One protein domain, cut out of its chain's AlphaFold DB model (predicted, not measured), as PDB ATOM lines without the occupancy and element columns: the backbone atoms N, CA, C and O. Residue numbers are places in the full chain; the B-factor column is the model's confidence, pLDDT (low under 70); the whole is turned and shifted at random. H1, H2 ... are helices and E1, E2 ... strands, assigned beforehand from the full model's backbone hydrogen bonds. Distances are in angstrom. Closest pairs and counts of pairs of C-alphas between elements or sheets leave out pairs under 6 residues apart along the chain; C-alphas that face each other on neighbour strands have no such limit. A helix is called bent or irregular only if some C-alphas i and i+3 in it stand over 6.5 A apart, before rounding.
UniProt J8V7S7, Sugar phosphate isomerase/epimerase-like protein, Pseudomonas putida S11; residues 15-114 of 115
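What this domain is: This is residues 15 to 114 of the 115 residues of the protein "Sugar phosphate isomerase/epimerase-like protein" of Pseudomonas putida S11 (UniProt J8V7S7). Four parallel strands form a strongly twisted wall, and H1, H2 and H4 cover one of its faces in two layers, that is, helices on one face of a sheet. The long H1 runs along E2, H2 packs over E2 and E3, H4 packs beside H2, and the short H3 lies beyond the end of E3, where it only grazes the sheet. The printed part has 100 residues, with four named helices and four named strands in the order E1 H1 E2 H2 E3 H3 H4 E4; the sheet runs E1 E2 E3 E4, all parallel. The class is mixed, helices and strands; the whole is compact, with a radius of gyration of the C-alphas of 12.7 A and spans of 36 by 31 by 19 A.

Where its parts are: E1 is residues 16 to 20, 13.4 A long, beginning at C-alpha 16 (13.296, -43.608, -36.454). E2 is residues 53 to 57, 12.7 A; E3 is residues 82 to 87, 15.9 A; E4 is residues 110 to 114, 11.1 A, ending at C-alpha 114 (4.662, -44.680, -47.684). H1 is residues 29 to 49, 30.3 A, from C-alpha 29 (26.929, -46.895, -58.967), with a kink of 32 degrees near residue 42; it is only just irregular, C-alphas 42 and 45 being 6.7 A apart. H2 is residues 67 to 74, 10.0 A, and H3 is residues 88 to 94, 10.6 A. H4, residues 99 to 109, is 14.8 A long and irregular, with C-alphas 105 and 108 9.0 A apart.

How they stand to each other: E1 and E2 are parallel at 32 degrees, with N 19 and O 55 2.8 A apart, within hydrogen-bond range. E2 and E3 stand at 36 degrees, with N 56 to O 83 at 2.8 A; E3 and E4 stand at 26 degrees, with N 114 to O 86 at 2.8 A. Three strand-helix-strand units, parallel neighbour strands with helices between them, have right-handed crossovers: E1 H1 E2, E2 H2 E3, and E3 H3 H4 E4. H2 is on the sheet at a height of 9.0 A, over E2 and E3. H2 and H4 touch, closest at the C-alphas of Pro 67 and Ser 102, 5.9 A, at a shallow tilt of 14 degrees, the same way. H1 and H2 only just touch, with 3 pairs of C-alphas within 8 A, through residues 33 to 37 of H1 alone; the closest C-alphas, of Arg 37 and Val 73, are 6.8 A apart. H3 and H4 are apart. Pairs O i to N i+4 within range number 15 of 17 in H1, 3 of 4 in H2, 5 of 7 in H4 and 1 of 3 in H3, where O i to N i+3 gives 2 of 4.

The domain as a whole: The C-alphas farthest apart, of Lys 49 and Gly 95, are 36.1 A apart. The printed part has no cut and no long link. The mean pLDDT of the printed part is 93.9, and residue 95 is under 70.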
ATOM      1  N   ALA A  15      11.446 -42.791 -32.725       82.50
ATOM      2  CA  ALA A  15      12.050 -44.116 -32.839       82.50
ATOM      3  C   ALA A  15      12.864 -44.311 -34.133       82.50
ATOM      4  O   ALA A  15      13.541 -45.328 -34.277       82.50
ATOM      5  N   ARG A  16      12.773 -43.384 -35.103       91.19
ATOM      6  CA  ARG A  16      13.296 -43.608 -36.454       91.19
ATOM      7  C   ARG A  16      13.820 -42.356 -37.142       91.19
ATOM      8  O   ARG A  16      13.165 -41.320 -37.124       91.19
ATOM      9  N   LEU A  17      14.937 -42.503 -37.852       94.69
ATOM     10  CA  LEU A  17      15.506 -41.472 -38.716       94.69
ATOM     11  C   LEU A  17      15.575 -41.957 -40.169       94.69
ATOM     12  O   LEU A  17      16.137 -43.008 -40.474       94.69
ATOM     13  N   ARG A  18      14.994 -41.169 -41.076       95.62
ATOM     14  CA  ARG A  18      14.945 -41.440 -42.518       95.62
ATOM     15  C   ARG A  18      16.251 -41.045 -43.202       95.62
ATOM     16  O   ARG A  18      16.776 -39.961 -42.954       95.62
ATOM     17  N   LEU A  19      16.726 -41.898 -44.103       96.25
ATOM     18  CA  LEU A  19      17.934 -41.698 -44.897       96.25
ATOM     19  C   LEU A  19      17.642 -41.881 -46.381       96.25
ATOM     20  O   LEU A  19      16.876 -42.762 -46.767       96.25
ATOM     21  N   TRP A  20      18.333 -41.104 -47.210       95.88
ATOM     22  CA  TRP A  20      18.355 -41.298 -48.656       95.88
ATOM     23  C   TRP A  20      19.700 -41.837 -49.110       95.88
ATOM     24  O   TRP A  20      20.755 -41.457 -48.595       95.88
ATOM     25  N   GLY A  21      19.653 -42.697 -50.125       95.00
ATOM     26  CA  GLY A  21      20.849 -43.104 -50.841       95.00
ATOM     27  C   GLY A  21      21.478 -41.922 -51.594       95.00
ATOM     28  O   GLY A  21      20.794 -40.971 -51.980       95.00
ATOM     29  N   PRO A  22      22.790 -41.956 -51.860       95.00
ATOM     30  CA  PRO A  22      23.425 -40.950 -52.695       95.00
ATOM     31  C   PRO A  22      22.883 -40.951 -54.133       95.00
ATOM     32  O   PRO A  22      22.624 -42.004 -54.711       95.00
ATOM     33  N   GLY A  23      22.795 -39.764 -54.741       94.06
ATOM     34  CA  GLY A  23      22.415 -39.614 -56.149       94.06
ATOM     35  C   GLY A  23      23.432 -40.214 -57.126       94.06
ATOM     36  O   GLY A  23      24.627 -40.243 -56.828       94.06
ATOM     37  N   TYR A  24      22.995 -40.682 -58.298       87.06
ATOM     38  CA  TYR A  24      23.880 -41.334 -59.286       87.06
ATOM     39  C   TYR A  24      24.203 -40.494 -60.536       87.06
ATOM     40  O   TYR A  24      25.064 -40.894 -61.312       87.06
ATOM     41  N   GLN A  25      23.569 -39.330 -60.739       86.25
ATOM     42  CA  GLN A  25      23.634 -38.563 -62.002       86.25
ATOM     43  C   GLN A  25      25.056 -38.255 -62.517       86.25
ATOM     44  O   GLN A  25      25.257 -38.144 -63.722       86.25
ATOM     45  N   HIS A  26      26.050 -38.154 -61.630       86.38
ATOM     46  CA  HIS A  26      27.436 -37.825 -61.989       86.38
ATOM     47  C   HIS A  26      28.467 -38.820 -61.444       86.38
ATOM     48  O   HIS A  26      29.646 -38.494 -61.318       86.38
ATOM     49  N   GLN A  27      28.046 -40.034 -61.079       89.12
ATOM     50  CA  GLN A  27      28.958 -41.025 -60.512       89.12
ATOM     51  C   GLN A  27      28.552 -42.456 -60.850       89.12
ATOM     52  O   GLN A  27      27.375 -42.792 -60.940       89.12
ATOM     53  N   ARG A  28      29.548 -43.338 -60.970       93.94
ATOM     54  CA  ARG A  28      29.294 -44.775 -61.117       93.94
ATOM     55  C   ARG A  28      28.612 -45.315 -59.862       93.94
ATOM     56  O   ARG A  28      29.034 -44.993 -58.750       93.94
ATOM     57  N   TYR A  29      27.652 -46.221 -60.049       94.50
ATOM     58  CA  TYR A  29      26.929 -46.895 -58.967       94.50
ATOM     59  C   TYR A  29      27.861 -47.404 -57.858       94.50
ATOM     60  O   TYR A  29      27.673 -47.064 -56.696       94.50
ATOM     61  N   ALA A  30      28.925 -48.133 -58.218       96.19
ATOM     62  CA  ALA A  30      29.859 -48.720 -57.253       96.19
ATOM     63  C   ALA A  30      30.522 -47.684 -56.323       96.19
ATOM     64  O   ALA A  30      30.791 -47.979 -55.158       96.19
ATOM     65  N   VAL A  31      30.757 -46.461 -56.814       96.69
ATOM     66  CA  VAL A  31      31.326 -45.366 -56.010       96.69
ATOM     67  C   VAL A  31      30.298 -44.868 -54.998       96.69
ATOM     68  O   VAL A  31      30.620 -44.732 -53.818       96.69
ATOM     69  N   GLY A  32      29.054 -44.649 -55.440       96.62
ATOM     70  CA  GLY A  32      27.945 -44.279 -54.560       96.62
ATOM     71  C   GLY A  32      27.665 -45.352 -53.510       96.62
ATOM     72  O   GLY A  32      27.573 -45.031 -52.329       96.62
ATOM     73  N   TYR A  33      27.617 -46.618 -53.925       97.62
ATOM     74  CA  TYR A  33      27.402 -47.772 -53.049       97.62
ATOM     75  C   TYR A  33      28.478 -47.860 -51.965       97.62
ATOM     76  O   TYR A  33      28.169 -47.891 -50.776       97.62
ATOM     77  N   SER A  34      29.754 -47.779 -52.356       97.19
ATOM     78  CA  SER A  34      30.877 -47.812 -51.410       97.19
ATOM     79  C   SER A  34      30.881 -46.616 -50.455       97.19
ATOM     80  O   SER A  34      31.396 -46.718 -49.343       97.19
ATOM     81  N   ARG A  35      30.369 -45.454 -50.882       96.19
ATOM     82  CA  ARG A  35      30.209 -44.284 -50.007       96.19
ATOM     83  C   ARG A  35      29.065 -44.491 -49.014       96.19
ATOM     84  O   ARG A  35      29.246 -44.192 -47.842       96.19
ATOM     85  N   MET A  36      27.930 -45.013 -49.475       97.31
ATOM     86  CA  MET A  36      26.771 -45.294 -48.625       97.31
ATOM     87  C   MET A  36      27.104 -46.329 -47.550       97.31
ATOM     88  O   MET A  36      26.814 -46.103 -46.383       97.31
ATOM     89  N   ARG A  37      27.768 -47.427 -47.934       97.94
ATOM     90  CA  ARG A  37      28.245 -48.463 -47.009       97.94
ATOM     91  C   ARG A  37      29.119 -47.877 -45.904       97.94
ATOM     92  O   ARG A  37      28.753 -47.999 -44.748       97.94
ATOM     93  N   ARG A  38      30.177 -47.144 -46.271       97.88
ATOM     94  CA  ARG A  38      31.081 -46.499 -45.303       97.88
ATOM     95  C   ARG A  38      30.357 -45.539 -44.362       97.88
ATOM     96  O   ARG A  38      30.597 -45.565 -43.168       97.88
ATOM     97  N   PHE A  39      29.452 -44.722 -44.898       97.38
ATOM     98  CA  PHE A  39      28.643 -43.825 -44.077       97.38
ATOM     99  C   PHE A  39      27.791 -44.595 -43.060       97.38
ATOM    100  O   PHE A  39      27.756 -44.230 -41.891       97.38
ATOM    101  N   LEU A  40      27.125 -45.667 -43.491       98.00
ATOM    102  CA  LEU A  40      26.303 -46.503 -42.619       98.00
ATOM    103  C   LEU A  40      27.137 -47.263 -41.573       98.00
ATOM    104  O   LEU A  40      26.699 -47.335 -40.428       98.00
ATOM    105  N   ASP A  41      28.332 -47.749 -41.927       98.06
ATOM    106  CA  ASP A  41      29.256 -48.395 -40.983       98.06
ATOM    107  C   ASP A  41      29.607 -47.445 -39.812       98.06
ATOM    108  O   ASP A  41      29.745 -47.892 -38.673       98.06
ATOM    109  N   ASP A  42      29.667 -46.131 -40.067       96.31
ATOM    110  CA  ASP A  42      29.915 -45.112 -39.041       96.31
ATOM    111  C   ASP A  42      28.657 -44.766 -38.219       96.31
ATOM    112  O   ASP A  42      28.741 -44.588 -37.000       96.31
ATOM    113  N   ILE A  43      27.486 -44.634 -38.858       96.00
ATOM    114  CA  ILE A  43      26.290 -44.082 -38.191       96.00
ATOM    115  C   ILE A  43      25.371 -45.124 -37.551       96.00
ATOM    116  O   ILE A  43      24.681 -44.785 -36.588       96.00
ATOM    117  N   VAL A  44      25.349 -46.367 -38.040       96.69
ATOM    118  CA  VAL A  44      24.487 -47.431 -37.493       96.69
ATOM    119  C   VAL A  44      24.789 -47.680 -36.004       96.69
ATOM    120  O   VAL A  44      23.850 -47.621 -35.206       96.69
ATOM    121  N   PRO A  45      26.061 -47.825 -35.567       95.38
ATOM    122  CA  PRO A  45      26.373 -48.012 -34.147       95.38
ATOM    123  C   PRO A  45      26.031 -46.795 -33.276       95.38
ATOM    124  O   PRO A  45      25.795 -46.931 -32.075       95.38
ATOM    125  N   LEU A  46      26.045 -45.587 -33.848       94.19
ATOM    126  CA  LEU A  46      25.669 -44.365 -33.132       94.19
ATOM    127  C   LEU A  46      24.153 -44.287 -32.944       94.19
ATOM    128  O   LEU A  46      23.691 -43.972 -31.851       94.19
ATOM    129  N   ALA A  47      23.391 -44.609 -33.989       94.00
ATOM    130  CA  ALA A  47      21.936 -44.649 -33.937       94.00
ATOM    131  C   ALA A  47      21.447 -45.708 -32.939       94.00
ATOM    132  O   ALA A  47      20.598 -45.404 -32.100       94.00
ATOM    133  N   GLU A  48      22.061 -46.896 -32.948       93.56
ATOM    134  CA  GLU A  48      21.764 -47.969 -31.995       93.56
ATOM    135  C   GLU A  48      21.946 -47.516 -30.538       93.56
ATOM    136  O   GLU A  48      21.037 -47.679 -29.723       93.56
ATOM    137  N   LYS A  49      23.083 -46.886 -30.208       93.00
ATOM    138  CA  LYS A  49      23.358 -46.376 -28.849       93.00
ATOM    139  C   LYS A  49      22.329 -45.354 -28.371       93.00
ATOM    140  O   LYS A  49      22.100 -45.244 -27.169       93.00
ATOM    141  N   SER A  50      21.725 -44.624 -29.302       91.69
ATOM    142  CA  SER A  50      20.707 -43.610 -29.025       91.69
ATOM    143  C   SER A  50      19.273 -44.148 -29.112       91.69
ATOM    144  O   SER A  50      18.331 -43.365 -28.970       91.69
ATOM    145  N   GLY A  51      19.096 -45.456 -29.339       91.38
ATOM    146  CA  GLY A  51      17.785 -46.102 -29.461       91.38
ATOM    147  C   GLY A  51      17.023 -45.733 -30.738       91.38
ATOM    148  O   GLY A  51      15.799 -45.831 -30.766       91.38
ATOM    149  N   ILE A  52      17.730 -45.283 -31.778       94.56
ATOM    150  CA  ILE A  52      17.156 -44.835 -33.050       94.56
ATOM    151  C   ILE A  52      17.330 -45.919 -34.111       94.56
ATOM    152  O   ILE A  52      18.450 -46.330 -34.407       94.56
ATOM    153  N   GLN A  53      16.234 -46.314 -34.757       95.69
ATOM    154  CA  GLN A  53      16.290 -47.102 -35.986       95.69
ATOM    155  C   GLN A  53      16.571 -46.180 -37.181       95.69
ATOM    156  O   GLN A  53      15.871 -45.193 -37.410       95.69
ATOM    157  N   LEU A  54      17.556 -46.511 -38.005       97.75
ATOM    158  CA  LEU A  54      17.727 -45.872 -39.307       97.75
ATOM    159  C   LEU A  54      16.795 -46.527 -40.330       97.75
ATOM    160  O   LEU A  54      16.559 -47.733 -40.287       97.75
ATOM    161  N   ALA A  55      16.263 -45.747 -41.265       97.44
ATOM    162  CA  ALA A  55      15.388 -46.270 -42.304       97.44
ATOM    163  C   ALA A  55      15.737 -45.688 -43.674       97.44
ATOM    164  O   ALA A  55      15.575 -44.489 -43.914       97.44
ATOM    165  N   LEU A  56      16.234 -46.548 -44.560       97.75
ATOM    166  CA  LEU A  56      16.621 -46.206 -45.919       97.75
ATOM    167  C   LEU A  56      15.386 -46.155 -46.814       97.75
ATOM    168  O   LEU A  56      14.696 -47.154 -46.995       97.75
ATOM    169  N   GLU A  57      15.099 -44.995 -47.378       97.44
ATOM    170  CA  GLU A  57      13.962 -44.834 -48.275       97.44
ATOM    171  C   GLU A  57      14.298 -45.259 -49.696       97.44
ATOM    172  O   GLU A  57      15.336 -44.876 -50.248       97.44
ATOM    173  N   VAL A  58      13.376 -46.019 -50.291       96.12
ATOM    174  CA  VAL A  58      13.348 -46.239 -51.732       96.12
ATOM    175  C   VAL A  58      13.008 -44.912 -52.398       96.12
ATOM    176  O   VAL A  58      11.865 -44.468 -52.366       96.12
ATOM    177  N   HIS A  59      14.012 -44.256 -52.975       95.69
ATOM    178  CA  HIS A  59      13.865 -42.904 -53.505       95.69
ATOM    179  C   HIS A  59      14.478 -42.789 -54.897       95.69
ATOM    180  O   HIS A  59      15.628 -43.178 -55.133       95.69
ATOM    181  N   GLN A  60      13.730 -42.176 -55.809       92.88
ATOM    182  CA  GLN A  60      14.162 -41.939 -57.183       92.88
ATOM    183  C   GLN A  60      15.434 -41.089 -57.270       92.88
ATOM    184  O   GLN A  60      15.696 -40.229 -56.418       92.88
ATOM    185  N   ARG A  61      16.202 -41.261 -58.345       92.31
ATOM    186  CA  ARG A  61      17.465 -40.564 -58.633       92.31
ATOM    187  C   ARG A  61      18.575 -40.861 -57.625       92.31
ATOM    188  O   ARG A  61      19.587 -40.156 -57.606       92.31
ATOM    189  N   THR A  62      18.414 -41.906 -56.814       95.06
ATOM    190  CA  THR A  62      19.416 -42.398 -55.861       95.06
ATOM    191  C   THR A  62      19.877 -43.802 -56.228       95.06
ATOM    192  O   THR A  62      19.258 -44.487 -57.035       95.06
ATOM    193  N   ILE A  63      20.982 -44.258 -55.639       95.50
ATOM    194  CA  ILE A  63      21.427 -45.652 -55.793       95.50
ATOM    195  C   ILE A  63      20.499 -46.678 -55.112       95.50
ATOM    196  O   ILE A  63      20.764 -47.872 -55.217       95.50
ATOM    197  N   CYS A  64      19.464 -46.224 -54.396       95.56
ATOM    198  CA  CYS A  64      18.480 -47.035 -53.679       95.56
ATOM    199  C   CYS A  64      17.079 -46.744 -54.232       95.56
ATOM    200  O   CYS A  64      16.158 -46.423 -53.491       95.56
ATOM    201  N   SER A  65      16.939 -46.799 -55.553       94.19
ATOM    202  CA  SER A  65      15.699 -46.478 -56.263       94.19
ATOM    203  C   SER A  65      14.711 -47.635 -56.396       94.19
ATOM    204  O   SER A  65      13.624 -47.455 -56.933       94.19
ATOM    205  N   SER A  66      15.061 -48.819 -55.894       94.75
ATOM    206  CA  SER A  66      14.177 -49.981 -55.851       94.75
ATOM    207  C   SER A  66      14.368 -50.782 -54.557       94.75
ATOM    208  O   SER A  66      15.417 -50.639 -53.915       94.75
ATOM    209  N   PRO A  67      13.404 -51.642 -54.170       95.94
ATOM    210  CA  PRO A  67      13.542 -52.543 -53.026       95.94
ATOM    211  C   PRO A  67      14.794 -53.410 -53.124       95.94
ATOM    212  O   PRO A  67      15.567 -53.462 -52.170       95.94
ATOM    213  N   SER A  68      15.071 -53.996 -54.292       96.31
ATOM    214  CA  SER A  68      16.284 -54.797 -54.509       96.31
ATOM    215  C   SER A  68      17.578 -54.001 -54.309       96.31
ATOM    216  O   SER A  68      18.536 -54.489 -53.703       96.31
ATOM    217  N   LEU A  69      17.627 -52.750 -54.778       95.94
ATOM    218  CA  LEU A  69      18.796 -51.888 -54.592       95.94
ATOM    219  C   LEU A  69      18.966 -51.416 -53.142       95.94
ATOM    220  O   LEU A  69      20.102 -51.287 -52.677       95.94
ATOM    221  N   ALA A  70      17.864 -51.161 -52.436       97.25
ATOM    222  CA  ALA A  70      17.883 -50.835 -51.016       97.25
ATOM    223  C   ALA A  70      18.329 -52.045 -50.176       97.25
ATOM    224  O   ALA A  70      19.214 -51.905 -49.331       97.25
ATOM    225  N   MET A  71      17.812 -53.242 -50.472       98.00
ATOM    226  CA  MET A  71      18.187 -54.491 -49.801       98.00
ATOM    227  C   MET A  71      19.669 -54.810 -49.947       98.00
ATOM    228  O   MET A  71      20.321 -55.093 -48.950       98.00
ATOM    229  N   ARG A  72      20.250 -54.613 -51.135       97.69
ATOM    230  CA  ARG A  72      21.697 -54.779 -51.362       97.69
ATOM    231  C   ARG A  72      22.579 -53.903 -50.453       97.69
ATOM    232  O   ARG A  72      23.779 -54.143 -50.308       97.69
ATOM    233  N   VAL A  73      22.032 -52.822 -49.897       98.06
ATOM    234  CA  VAL A  73      22.708 -51.993 -48.887       98.06
ATOM    235  C   VAL A  73      22.358 -52.469 -47.478       98.06
ATOM    236  O   VAL A  73      23.262 -52.583 -46.642       98.06
ATOM    237  N   ALA A  74      21.068 -52.708 -47.227       98.25
ATOM    238  CA  ALA A  74      20.509 -52.974 -45.908       98.25
ATOM    239  C   ALA A  74      20.873 -54.354 -45.345       98.25
ATOM    240  O   ALA A  74      21.177 -54.437 -44.162       98.25
ATOM    241  N   GLU A  75      20.945 -55.393 -46.186       98.00
ATOM    242  CA  GLU A  75      21.108 -56.813 -45.803       98.00
ATOM    243  C   GLU A  75      22.382 -57.141 -45.004       98.00
ATOM    244  O   GLU A  75      22.550 -58.221 -44.446       98.00
ATOM    245  N   HIS A  76      23.303 -56.193 -44.963       98.00
ATOM    246  CA  HIS A  76      24.564 -56.260 -44.243       98.00
ATOM    247  C   HIS A  76      24.489 -55.710 -42.805       98.00
ATOM    248  O   HIS A  76      25.509 -55.696 -42.115       98.00
ATOM    249  N   TYR A  77      23.338 -55.189 -42.376       98.06
ATOM    250  CA  TYR A  77      23.102 -54.653 -41.034       98.06
ATOM    251  C   TYR A  77      21.868 -55.317 -40.415       98.06
ATOM    252  O   TYR A  77      20.990 -55.750 -41.150       98.06
ATOM    253  N   PRO A  78      21.735 -55.372 -39.082       97.50
ATOM    254  CA  PRO A  78      20.517 -55.878 -38.455       97.50
ATOM    255  C   PRO A  78      19.287 -55.046 -38.846       97.50
ATOM    256  O   PRO A  78      19.309 -53.818 -38.743       97.50
ATOM    257  N   ALA A  79      18.185 -55.704 -39.213       97.25
ATOM    258  CA  ALA A  79      16.947 -55.042 -39.640       97.25
ATOM    259  C   ALA A  79      16.360 -54.085 -38.578       97.25
ATOM    260  O   ALA A  79      15.761 -53.053 -38.895       97.25
ATOM    261  N   GLN A  80      16.580 -54.377 -37.291       95.69
ATOM    262  CA  GLN A  80      16.158 -53.517 -36.181       95.69
ATOM    263  C   GLN A  80      16.945 -52.199 -36.122       95.69
ATOM    264  O   GLN A  80      16.445 -51.218 -35.576       95.69
ATOM    265  N   GLN A  81      18.151 -52.160 -36.693       96.81
ATOM    266  CA  GLN A  81      19.021 -50.982 -36.714       96.81
ATOM    267  C   GLN A  81      18.939 -50.228 -38.045       96.81
ATOM    268  O   GLN A  81      18.964 -48.997 -38.046       96.81
ATOM    269  N   LEU A  82      18.807 -50.946 -39.167       98.25
ATOM    270  CA  LEU A  82      18.600 -50.366 -40.492       98.25
ATOM    271  C   LEU A  82      17.475 -51.093 -41.231       98.25
ATOM    272  O   LEU A  82      17.670 -52.179 -41.766       98.25
ATOM    273  N   GLY A  83      16.315 -50.448 -41.300       97.94
ATOM    274  CA  GLY A  83      15.197 -50.898 -42.124       97.94
ATOM    275  C   GLY A  83      15.069 -50.128 -43.439       97.94
ATOM    276  O   GLY A  83      15.866 -49.241 -43.751       97.94
ATOM    277  N   ILE A  84      14.023 -50.442 -44.194       98.06
ATOM    278  CA  ILE A  84      13.688 -49.863 -45.495       98.06
ATOM    279  C   ILE A  84      12.296 -49.229 -45.434       98.06
ATOM    280  O   ILE A  84      11.353 -49.801 -44.879       98.06
ATOM    281  N   ILE A  85      12.172 -48.031 -46.007       97.44
ATOM    282  CA  ILE A  85      10.886 -47.390 -46.287       97.44
ATOM    283  C   ILE A  85      10.525 -47.705 -47.734       97.44
ATOM    284  O   ILE A  85      11.200 -47.255 -48.661       97.44
ATOM    285  N   TYR A  86       9.457 -48.474 -47.909       95.88
ATOM    286  CA  TYR A  86       8.883 -48.763 -49.212       95.88
ATOM    287  C   TYR A  86       7.969 -47.609 -49.628       95.88
ATOM    288  O   TYR A  86       6.873 -47.462 -49.086       95.88
ATOM    289  N   ASP A  87       8.431 -46.770 -50.554       92.75
ATOM    290  CA  ASP A  87       7.697 -45.597 -51.035       92.75
ATOM    291  C   ASP A  87       7.132 -45.844 -52.444       92.75
ATOM    292  O   ASP A  87       7.862 -45.953 -53.434       92.75
ATOM    293  N   LEU A  88       5.803 -45.933 -52.526       86.25
ATOM    294  CA  LEU A  88       5.070 -46.179 -53.769       86.25
ATOM    295  C   LEU A  88       5.139 -44.998 -54.748       86.25
ATOM    296  O   LEU A  88       5.157 -45.217 -55.964       86.25
ATOM    297  N   GLY A  89       5.167 -43.766 -54.238       86.19
ATOM    298  CA  GLY A  89       5.213 -42.551 -55.049       86.19
ATOM    299  C   GLY A  89       6.555 -42.402 -55.757       86.19
ATOM    300  O   GLY A  89       6.597 -42.125 -56.958       86.19
ATOM    301  N   ASN A  90       7.646 -42.674 -55.042       86.44
ATOM    302  CA  ASN A  90       8.993 -42.691 -55.611       86.44
ATOM    303  C   ASN A  90       9.193 -43.855 -56.599       86.44
ATOM    304  O   ASN A  90       9.789 -43.665 -57.663       86.44
ATOM    305  N   LEU A  91       8.651 -45.043 -56.307       82.31
ATOM    306  CA  LEU A  91       8.721 -46.189 -57.226       82.31
ATOM    307  C   LEU A  91       8.013 -45.940 -58.560       82.31
ATOM    308  O   LEU A  91       8.466 -46.400 -59.609       82.31
ATOM    309  N   ALA A  92       6.908 -45.196 -58.549       82.50
ATOM    310  CA  ALA A  92       6.145 -44.913 -59.761       82.50
ATOM    311  C   ALA A  92       6.929 -44.093 -60.805       82.50
ATOM    312  O   ALA A  92       6.599 -44.151 -61.990       82.50
ATOM    313  N   ILE A  93       7.954 -43.345 -60.389       81.62
ATOM    314  CA  ILE A  93       8.696 -42.416 -61.253       81.62
ATOM    315  C   ILE A  93       9.874 -43.096 -61.962       81.62
ATOM    316  O   ILE A  93      10.154 -42.766 -63.113       81.62
ATOM    317  N   GLU A  94      10.560 -44.037 -61.307       77.56
ATOM    318  CA  GLU A  94      11.784 -44.662 -61.843       77.56
ATOM    319  C   GLU A  94      11.573 -46.115 -62.319       77.56
ATOM    320  O   GLU A  94      12.397 -46.651 -63.060       77.56
ATOM    321  N   GLY A  95      10.428 -46.716 -61.972       66.62
ATOM    322  CA  GLY A  95      10.047 -48.087 -62.311       66.62
ATOM    323  C   GLY A  95       9.770 -48.916 -61.055       66.62
ATOM    324  O   GLY A  95      10.405 -48.723 -60.022       66.62
ATOM    325  N   ARG A  96       8.811 -49.849 -61.136       75.94
ATOM    326  CA  ARG A  96       8.384 -50.669 -59.991       75.94
ATOM    327  C   ARG A  96       8.765 -52.135 -60.150       75.94
ATOM    328  O   ARG A  96       8.587 -52.718 -61.217       75.94
ATOM    329  N   GLU A  97       9.234 -52.715 -59.054       88.38
ATOM    330  CA  GLU A  97       9.271 -54.161 -58.853       88.38
ATOM    331  C   GLU A  97       7.852 -54.658 -58.512       88.38
ATOM    332  O   GLU A  97       6.966 -53.865 -58.166       88.38
ATOM    333  N   ASP A  98       7.599 -55.960 -58.658       92.06
ATOM    334  CA  ASP A  98       6.325 -56.533 -58.219       92.06
ATOM    335  C   ASP A  98       6.153 -56.326 -56.707       92.06
ATOM    336  O   ASP A  98       7.099 -56.507 -55.939       92.06
ATOM    337  N   VAL A  99       4.954 -55.931 -56.275       90.50
ATOM    338  CA  VAL A  99       4.708 -55.554 -54.877       90.50
ATOM    339  C   VAL A  99       4.867 -56.755 -53.951       90.50
ATOM    340  O   VAL A  99       5.487 -56.623 -52.901       90.50
ATOM    341  N   GLN A 100       4.337 -57.924 -54.325       93.25
ATOM    342  CA  GLN A 100       4.427 -59.114 -53.476       93.25
ATOM    343  C   GLN A 100       5.878 -59.572 -53.360       93.25
ATOM    344  O   GLN A 100       6.349 -59.799 -52.248       93.25
ATOM    345  N   LEU A 101       6.600 -59.609 -54.483       94.94
ATOM    346  CA  LEU A 101       8.024 -59.941 -54.487       94.94
ATOM    347  C   LEU A 101       8.848 -58.941 -53.666       94.94
ATOM    348  O   LEU A 101       9.745 -59.343 -52.937       94.94
ATOM    349  N   SER A 102       8.537 -57.646 -53.753       94.25
ATOM    350  CA  SER A 102       9.238 -56.600 -52.999       94.25
ATOM    351  C   SER A 102       9.043 -56.752 -51.491       94.25
ATOM    352  O   SER A 102       9.995 -56.597 -50.728       94.25
ATOM    353  N   LEU A 103       7.813 -57.040 -51.057       95.06
ATOM    354  CA  LEU A 103       7.492 -57.242 -49.643       95.06
ATOM    355  C   LEU A 103       8.149 -58.515 -49.096       95.06
ATOM    356  O   LEU A 103       8.711 -58.468 -48.005       95.06
ATOM    357  N   ASP A 104       8.124 -59.607 -49.863       97.19
ATOM    358  CA  ASP A 104       8.798 -60.863 -49.511       97.19
ATOM    359  C   ASP A 104      10.322 -60.681 -49.424       97.19
ATOM    360  O   ASP A 104      10.942 -61.055 -48.431       97.19
ATOM    361  N   LEU A 105      10.913 -60.003 -50.414       97.25
ATOM    362  CA  LEU A 105      12.343 -59.697 -50.456       97.25
ATOM    363  C   LEU A 105      12.797 -58.868 -49.248       97.25
ATOM    364  O   LEU A 105      13.857 -59.138 -48.689       97.25
ATOM    365  N   MET A 106      12.032 -57.840 -48.869       97.38
ATOM    366  CA  MET A 106      12.388 -57.001 -47.724       97.38
ATOM    367  C   MET A 106      12.185 -57.729 -46.395       97.38
ATOM    368  O   MET A 106      13.003 -57.554 -45.495       97.38
ATOM    369  N   GLY A 107      11.126 -58.531 -46.252       97.62
ATOM    370  CA  GLY A 107      10.843 -59.277 -45.024       97.62
ATOM    371  C   GLY A 107      10.955 -58.400 -43.770       97.62
ATOM    372  O   GLY A 107      10.346 -57.331 -43.687       97.62
ATOM    373  N   ASP A 108      11.802 -58.816 -42.825       97.56
ATOM    374  CA  ASP A 108      12.058 -58.100 -41.565       97.56
ATOM    375  C   ASP A 108      12.636 -56.686 -41.752       97.56
ATOM    376  O   ASP A 108      12.533 -55.850 -40.852       97.56
ATOM    377  N   TYR A 109      13.230 -56.386 -42.913       98.19
ATOM    378  CA  TYR A 109      13.750 -55.055 -43.225       98.19
ATOM    379  C   TYR A 109      12.650 -54.055 -43.579       98.19
ATOM    380  O   TYR A 109      12.934 -52.858 -43.606       98.19
ATOM    381  N   LEU A 110      11.402 -54.469 -43.829       97.44
ATOM    382  CA  LEU A 110      10.314 -53.527 -44.095       97.44
ATOM    383  C   LEU A 110       9.957 -52.732 -42.826       97.44
ATOM    384  O   LEU A 110       9.182 -53.169 -41.979       97.44
ATOM    385  N   ALA A 111      10.484 -51.514 -42.714       96.56
ATOM    386  CA  ALA A 111      10.257 -50.654 -41.556       96.56
ATOM    387  C   ALA A 111       9.009 -49.775 -41.705       96.56
ATOM    388  O   ALA A 111       8.394 -49.379 -40.705       96.56
ATOM    389  N   HIS A 112       8.653 -49.407 -42.937       95.44
ATOM    390  CA  HIS A 112       7.499 -48.558 -43.222       95.44
ATOM    391  C   HIS A 112       7.044 -48.680 -44.674       95.44
ATOM    392  O   HIS A 112       7.857 -48.935 -45.558       95.44
ATOM    393  N   VAL A 113       5.766 -48.394 -44.913       93.62
ATOM    394  CA  VAL A 113       5.199 -48.194 -46.250       93.62
ATOM    395  C   VAL A 113       4.696 -46.758 -46.340       93.62
ATOM    396  O   VAL A 113       3.958 -46.318 -45.459       93.62
ATOM    397  N   GLN A 114       5.093 -46.043 -47.390       90.88
ATOM    398  CA  GLN A 114       4.662 -44.680 -47.684       90.88
ATOM    399  C   GLN A 114       3.998 -44.614 -49.064       90.88
ATOM    400  O   GLN A 114       4.403 -45.311 -49.997       90.88
TER     401      GLN A 114